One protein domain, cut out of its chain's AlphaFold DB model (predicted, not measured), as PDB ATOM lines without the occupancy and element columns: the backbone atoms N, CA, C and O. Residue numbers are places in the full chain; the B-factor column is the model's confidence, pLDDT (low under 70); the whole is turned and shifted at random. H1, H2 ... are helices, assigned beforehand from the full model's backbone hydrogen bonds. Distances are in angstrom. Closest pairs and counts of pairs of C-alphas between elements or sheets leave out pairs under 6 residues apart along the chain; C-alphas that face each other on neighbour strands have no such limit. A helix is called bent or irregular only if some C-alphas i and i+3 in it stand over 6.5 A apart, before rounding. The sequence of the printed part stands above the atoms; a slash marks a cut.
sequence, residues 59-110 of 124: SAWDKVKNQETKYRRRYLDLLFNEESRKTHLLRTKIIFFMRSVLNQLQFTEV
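Overview. This is residues 59 to 110 of the 124 residues of the protein "Lysyl-tRNA synthetase" of Armadillidium vulgare (UniProt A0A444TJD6). One long helix, H3, makes most of the length of a rod, with two short helices, H1 and H2, set in a zigzag at the end where H3 begins. H2 makes a corner with H3 and another with H1, and the part of H3 that stands free, residues 89 to 98 and 100 to 104, sticks out from these two; past its far end, residues 107 to 110 turn off to one side. The printed part has 52 residues, with three named helices in the order H1, H2, H3 and no named strand; the class is all helix. It is extended, with a radius of gyration of the C-alphas of 16.3 A and spans of 51 by 18 by 13 A.

Arrangement. H3, residues 82 to 104, is the longest helix. H2, residues 74 to 80, and H3 touch only at the corner by their link, and only just, with 3 pairs of C-alphas within 8 A. H3 touches H2 with residues 84 to 85 alone, and the closest C-alphas of the two helices, those of Leu 78 and Arg 85, are 5.7 A apart. The two helices run opposite ways at a steep tilt of 65 degrees. H1, residues 67 to 72, and H2 also touch only at the corner by their link, and only just, with 3 pairs of C-alphas within 8 A. Their closest C-alphas, those of Lys 70 and Asp 77, are 5.2 A apart. They run opposite ways at a steep tilt of 57 degrees. H1 and H3 are apart. In H1, H2 and H3 every backbone O i to N i+4 pair is within hydrogen-bond range.

Along the chain. H3 runs 32.7 A from C-alpha 82 at (2.792, -28.799, 21.830) to C-alpha 104 at (22.146, -35.227, 47.398). H2 measures 10.1 A from its first to its last C-alpha, those of Arg 74 and Phe 80. H1 begins with C-alpha 67 at (12.398, -27.033, 10.132) and measures 8.6 A to C-alpha 72. None of the three helices is bent.

Size, cuts and confidence. The two C-alphas farthest apart, those of Ser 59 and Gln 106, are 50.9 A apart, and the first and last printed C-alphas, those of Ser 59 and Val 110, are 46.1 A apart. The printed part runs from residue 59 to residue 110 with no cut. The links from H1 to H2 and from H2 to H3 are both tight, with 1 residue each. The mean pLDDT of the printed part is 91.3, and residues 60 to 63 are under 70.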
ATOM      1  N   SER A  59      -2.650 -20.599   9.606       73.31
ATOM      2  CA  SER A  59      -3.838 -21.423   9.854       73.31
ATOM      3  C   SER A  59      -3.506 -22.485  10.919       73.31
ATOM      4  O   SER A  59      -2.385 -22.984  10.980       73.31
ATOM      5  N   ALA A  60      -4.443 -22.802  11.822       62.44
ATOM      6  CA  ALA A  60      -4.176 -23.755  12.908       62.44
ATOM      7  C   ALA A  60      -3.863 -25.172  12.389       62.44
ATOM      8  O   ALA A  60      -3.294 -25.987  13.112       62.44
ATOM      9  N   TRP A  61      -4.237 -25.460  11.141       59.03
ATOM     10  CA  TRP A  61      -4.027 -26.746  10.480       59.03
ATOM     11  C   TRP A  61      -2.618 -26.853   9.890       59.03
ATOM     12  O   TRP A  61      -2.029 -27.937   9.857       59.03
ATOM     13  N   ASP A  62      -2.024 -25.712   9.544       63.22
ATOM     14  CA  ASP A  62      -0.626 -25.604   9.161       63.22
ATOM     15  C   ASP A  62       0.241 -25.482  10.413       63.22
ATOM     16  O   ASP A  62       0.774 -24.417  10.739       63.22
ATOM     17  N   LYS A  63       0.434 -26.607  11.122       66.25
ATOM     18  CA  LYS A  63       1.582 -26.740  12.034       66.25
ATOM     19  C   LYS A  63       2.810 -26.175  11.316       66.25
ATOM     20  O   LYS A  63       3.007 -26.459  10.133       66.25
ATOM     21  N   VAL A  64       3.651 -25.399  12.002       77.19
ATOM     22  CA  VAL A  64       4.910 -24.917  11.411       77.19
ATOM     23  C   VAL A  64       5.756 -26.152  11.096       77.19
ATOM     24  O   VAL A  64       6.387 -26.680  11.996       77.19
ATOM     25  N   LYS A  65       5.699 -26.686   9.868       81.25
ATOM     26  CA  LYS A  65       6.343 -27.961   9.492       81.25
ATOM     27  C   LYS A  65       7.795 -27.758   9.084       81.25
ATOM     28  O   LYS A  65       8.647 -28.543   9.487       81.25
ATOM     29  N   ASN A  66       8.065 -26.697   8.319       86.56
ATOM     30  CA  ASN A  66       9.403 -26.382   7.831       86.56
ATOM     31  C   ASN A  66      10.365 -26.176   9.015       86.56
ATOM     32  O   ASN A  66      10.165 -25.293   9.854       86.56
ATOM     33  N   GLN A  67      11.405 -27.007   9.064       88.56
ATOM     34  CA  GLN A  67      12.398 -27.033  10.132       88.56
ATOM     35  C   GLN A  67      13.173 -25.715  10.249       88.56
ATOM     36  O   GLN A  67      13.405 -25.243  11.362       88.56
ATOM     37  N   GLU A  68      13.507 -25.076   9.128       90.81
ATOM     38  CA  GLU A  68      14.177 -23.776   9.130       90.81
ATOM     39  C   GLU A  68      13.292 -22.710   9.786       90.81
ATOM     40  O   GLU A  68      13.746 -21.975  10.665       90.81
ATOM     41  N   THR A  69      12.000 -22.677   9.445       87.12
ATOM     42  CA  THR A  69      11.040 -21.754  10.066       87.12
ATOM     43  C   THR A  69      10.889 -22.021  11.560       87.12
ATOM     44  O   THR A  69      10.872 -21.066  12.338       87.12
ATOM     45  N   LYS A  70      10.829 -23.292  11.987       89.31
ATOM     46  CA  LYS A  70      10.783 -23.644  13.418       89.31
ATOM     47  C   LYS A  70      11.987 -23.090  14.171       89.31
ATOM     48  O   LYS A  70      11.844 -22.581  15.279       89.31
ATOM     49  N   TYR A  71      13.175 -23.200  13.583       90.81
ATOM     50  CA  TYR A  71      14.420 -22.830  14.251       90.81
ATOM     51  C   TYR A  71      14.654 -21.320  14.232       90.81
ATOM     52  O   TYR A  71      15.036 -20.760  15.256       90.81
ATOM     53  N   ARG A  72      14.334 -20.641  13.123       93.38
ATOM     54  CA  ARG A  72      14.435 -19.178  13.014       93.38
ATOM     55  C   ARG A  72      13.336 -18.440  13.781       93.38
ATOM     56  O   ARG A  72      13.568 -17.344  14.278       93.38
ATOM     57  N   ARG A  73      12.129 -19.008  13.869       91.31
ATOM     58  CA  ARG A  73      10.962 -18.404  14.537       91.31
ATOM     59  C   ARG A  73      10.425 -19.327  15.624       91.31
ATOM     60  O   ARG A  73       9.262 -19.730  15.601       91.31
ATOM     61  N   ARG A  74      11.278 -19.631  16.606       93.06
ATOM     62  CA  ARG A  74      10.956 -20.558  17.703       93.06
ATOM     63  C   ARG A  74       9.673 -20.195  18.452       93.06
ATOM     64  O   ARG A  74       8.940 -21.088  18.850       93.06
ATOM     65  N   TYR A  75       9.364 -18.909  18.600       91.62
ATOM     66  CA  TYR A  75       8.125 -18.456  19.235       91.62
ATOM     67  C   TYR A  75       6.863 -18.964  18.507       91.62
ATOM     68  O   TYR A  75       5.908 -19.357  19.167       91.62
ATOM     69  N   LEU A  76       6.870 -19.053  17.169       89.69
ATOM     70  CA  LEU A  76       5.765 -19.658  16.412       89.69
ATOM     71  C   LEU A  76       5.721 -21.173  16.614       89.69
ATOM     72  O   LEU A  76       4.652 -21.732  16.833       89.69
ATOM     73  N   ASP A  77       6.874 -21.840  16.577       90.88
ATOM     74  CA  ASP A  77       6.954 -23.279  16.846       90.88
ATOM     75  C   ASP A  77       6.377 -23.622  18.227       90.88
ATOM     76  O   ASP A  77       5.529 -24.500  18.340       90.88
ATOM     77  N   LEU A  78       6.746 -22.867  19.264       91.81
ATOM     78  CA  LEU A  78       6.241 -23.069  20.620       91.81
ATOM     79  C   LEU A  78       4.753 -22.747  20.773       91.81
ATOM     80  O   LEU A  78       4.127 -23.322  21.657       91.81
ATOM     81  N   LEU A  79       4.172 -21.866  19.955       89.06
ATOM     82  CA  LEU A  79       2.732 -21.581  19.987       89.06
ATOM     83  C   LEU A  79       1.916 -22.728  19.373       89.06
ATOM     84  O   LEU A  79       0.952 -23.188  19.987       89.06
ATOM     85  N   PHE A  80       2.330 -23.227  18.204       87.88
ATOM     86  CA  PHE A  80       1.558 -24.199  17.420       87.88
ATOM     87  C   PHE A  80       1.893 -25.670  17.716       87.88
ATOM     88  O   PHE A  80       1.037 -26.534  17.536       87.88
ATOM     89  N   ASN A  81       3.112 -25.980  18.165       89.50
ATOM     90  CA  ASN A  81       3.569 -27.356  18.365       89.50
ATOM     91  C   ASN A  81       3.740 -27.672  19.857       89.50
ATOM     92  O   ASN A  81       4.757 -27.366  20.481       89.50
ATOM     93  N   GLU A  82       2.745 -28.351  20.433       91.31
ATOM     94  CA  GLU A  82       2.792 -28.799  21.830       91.31
ATOM     95  C   GLU A  82       3.948 -29.778  22.094       91.31
ATOM     96  O   GLU A  82       4.563 -29.732  23.157       91.31
ATOM     97  N   GLU A  83       4.292 -30.623  21.119       92.12
ATOM     98  CA  GLU A  83       5.437 -31.538  21.206       92.12
ATOM     99  C   GLU A  83       6.756 -30.787  21.410       92.12
ATOM    100  O   GLU A  83       7.532 -31.148  22.294       92.12
ATOM    101  N   SER A  84       6.981 -29.689  20.676       93.38
ATOM    102  CA  SER A  84       8.158 -28.835  20.867       93.38
ATOM    103  C   SER A  84       8.212 -28.309  22.307       93.38
ATOM    104  O   SER A  84       9.247 -28.425  22.966       93.38
ATOM    105  N   ARG A  85       7.084 -27.820  22.855       94.44
ATOM    106  CA  ARG A  85       7.001 -27.387  24.267       94.44
ATOM    107  C   ARG A  85       7.334 -28.522  25.240       94.44
ATOM    108  O   ARG A  85       8.110 -28.308  26.172       94.44
ATOM    109  N   LYS A  86       6.790 -29.724  25.020       97.00
ATOM    110  CA  LYS A  86       7.059 -30.911  25.854       97.00
ATOM    111  C   LYS A  86       8.543 -31.269  25.864       97.00
ATOM    112  O   LYS A  86       9.085 -31.513  26.938       97.00
ATOM    113  N   THR A  87       9.212 -31.219  24.714       96.75
ATOM    114  CA  THR A  87      10.656 -31.472  24.601       96.75
ATOM    115  C   THR A  87      11.479 -30.483  25.430       96.75
ATOM    116  O   THR A  87      12.367 -30.891  26.181       96.75
ATOM    117  N   HIS A  88      11.167 -29.184  25.366       95.50
ATOM    118  CA  HIS A  88      11.872 -28.171  26.162       95.50
ATOM    119  C   HIS A  88      11.609 -28.311  27.670       95.50
ATOM    120  O   HIS A  88      12.533 -28.178  28.481       95.50
ATOM    121  N   LEU A  89      10.373 -28.638  28.055       97.38
ATOM    122  CA  LEU A  89      10.034 -28.908  29.452       97.38
ATOM    123  C   LEU A  89      10.770 -30.152  29.972       97.38
ATOM    124  O   LEU A  89      11.309 -30.131  31.076       97.38
ATOM    125  N   LEU A  90      10.842 -31.213  29.164       98.31
ATOM    126  CA  LEU A  90      11.563 -32.437  29.503       98.31
ATOM    127  C   LEU A  90      13.059 -32.171  29.694       98.31
ATOM    128  O   LEU A  90      13.616 -32.600  30.699       98.31
ATOM    129  N   ARG A  91      13.696 -31.399  28.801       98.19
ATOM    130  CA  ARG A  91      15.102 -30.987  28.964       98.19
ATOM    131  C   ARG A  91      15.335 -30.303  30.313       98.19
ATOM    132  O   ARG A  91      16.304 -30.616  30.997       98.19
ATOM    133  N   THR A  92      14.438 -29.399  30.704       98.12
ATOM    134  CA  THR A  92      14.532 -28.690  31.991       98.12
ATOM    135  C   THR A  92      14.424 -29.662  33.166       98.12
ATOM    136  O   THR A  92      15.228 -29.596  34.092       98.12
ATOM    137  N   LYS A  93      13.487 -30.617  33.100       98.50
ATOM    138  CA  LYS A  93      13.330 -31.668  34.117       98.50
ATOM    139  C   LYS A  93      14.560 -32.569  34.227       98.50
ATOM    140  O   LYS A  93      14.952 -32.891  35.341       98.50
ATOM    141  N   ILE A  94      15.181 -32.939  33.105       98.62
ATOM    142  CA  ILE A  94      16.404 -33.757  33.087       98.62
ATOM    143  C   ILE A  94      17.544 -33.032  33.809       98.62
ATOM    144  O   ILE A  94      18.152 -33.600  34.710       98.62
ATOM    145  N   ILE A  95      17.799 -31.765  33.460       98.44
ATOM    146  CA  ILE A  95      18.860 -30.961  34.090       98.44
ATOM    147  C   ILE A  95      18.594 -30.807  35.592       98.44
ATOM    148  O   ILE A  95      19.495 -31.004  36.405       98.44
ATOM    149  N   PHE A  96      17.352 -30.486  35.964       98.50
ATOM    150  CA  PHE A  96      16.952 -30.363  37.363       98.50
ATOM    151  C   PHE A  96      17.166 -31.666  38.140       98.50
ATOM    152  O   PHE A  96      17.709 -31.647  39.245       98.50
ATOM    153  N   PHE A  97      16.767 -32.797  37.559       98.56
ATOM    154  CA  PHE A  97      16.935 -34.108  38.170       98.56
ATOM    155  C   PHE A  97      18.415 -34.445  38.375       98.56
ATOM    156  O   PHE A  97      18.804 -34.793  39.485       98.56
ATOM    157  N   MET A  98      19.250 -34.258  37.348       98.56
ATOM    158  CA  MET A  98      20.696 -34.478  37.450       98.56
ATOM    159  C   MET A  98      21.329 -33.643  38.567       98.56
ATOM    160  O   MET A  98      22.043 -34.189  39.406       98.56
ATOM    161  N   ARG A  99      21.029 -32.338  38.613       98.31
ATOM    162  CA  ARG A  99      21.506 -31.447  39.683       98.31
ATOM    163  C   ARG A  99      21.060 -31.930  41.058       98.31
ATOM    164  O   ARG A  99      21.867 -31.995  41.974       98.31
ATOM    165  N   SER A 100      19.792 -32.312  41.188       98.31
ATOM    166  CA  SER A 100      19.230 -32.785  42.458       98.31
ATOM    167  C   SER A 100      19.945 -34.036  42.972       98.31
ATOM    168  O   SER A 100      20.278 -34.098  44.150       98.31
ATOM    169  N   VAL A 101      20.228 -35.003  42.092       98.62
ATOM    170  CA  VAL A 101      20.962 -36.229  42.447       98.62
ATOM    171  C   VAL A 101      22.387 -35.908  42.906       98.62
ATOM    172  O   VAL A 101      22.815 -36.388  43.952       98.62
ATOM    173  N   LEU A 102      23.120 -35.073  42.168       98.50
ATOM    174  CA  LEU A 102      24.497 -34.712  42.528       98.50
ATOM    175  C   LEU A 102      24.563 -33.916  43.839       98.50
ATOM    176  O   LEU A 102      25.426 -34.181  44.674       98.50
ATOM    177  N   ASN A 103      23.607 -33.016  44.068       97.94
ATOM    178  CA  ASN A 103      23.503 -32.268  45.320       97.94
ATOM    179  C   ASN A 103      23.229 -33.191  46.519       97.94
ATOM    180  O   ASN A 103      23.809 -33.000  47.584       97.94
ATOM    181  N   GLN A 104      22.384 -34.217  46.355       98.38
ATOM    182  CA  GLN A 104      22.146 -35.227  47.398       98.38
ATOM    183  C   GLN A 104      23.409 -36.026  47.737       98.38
ATOM    184  O   GLN A 104      23.590 -36.433  48.881       98.38
ATOM    185  N   LEU A 105      24.299 -36.207  46.761       98.38
ATOM    186  CA  LEU A 105      25.605 -36.842  46.929       98.38
ATOM    187  C   LEU A 105      26.702 -35.864  47.396       98.38
ATOM    188  O   LEU A 105      27.875 -36.223  47.375       98.38
ATOM    189  N   GLN A 106      26.338 -34.648  47.819       98.12
ATOM    190  CA  GLN A 106      27.254 -33.606  48.306       98.12
ATOM    191  C   GLN A 106      28.291 -33.115  47.280       98.12
ATOM    192  O   GLN A 106      29.343 -32.593  47.653       98.12
ATOM    193  N   PHE A 107      28.000 -33.220  45.981       98.56
ATOM    194  CA  PHE A 107      28.802 -32.541  44.961       98.56
ATOM    195  C   PHE A 107      28.560 -31.027  45.000       98.56
ATOM    196  O   PHE A 107      27.466 -30.564  45.313       98.56
ATOM    197  N   THR A 108      29.587 -30.252  44.644       97.69
ATOM    198  CA  THR A 108      29.501 -28.792  44.502       97.69
ATOM    199  C   THR A 108      29.442 -28.429  43.019       97.69
ATOM    200  O   THR A 108      30.347 -28.786  42.265       97.69
ATOM    201  N   GLU A 109      28.383 -27.737  42.588       97.50
ATOM    202  CA  GLU A 109      28.285 -27.189  41.227       97.50
ATOM    203  C   GLU A 109      29.288 -26.033  41.069       97.50
ATOM    204  O   GLU A 109      29.354 -25.140  41.914       97.50
ATOM    205  N   VAL A 110      30.089 -26.066  40.000       97.62
ATOM    206  CA  VAL A 110      31.108 -25.052  39.691       97.62
ATOM    207  C   VAL A 110      30.965 -24.589  38.245       97.62
ATOM    208  O   VAL A 110      30.565 -25.361  37.374       97.62
TER     209      VAL A 110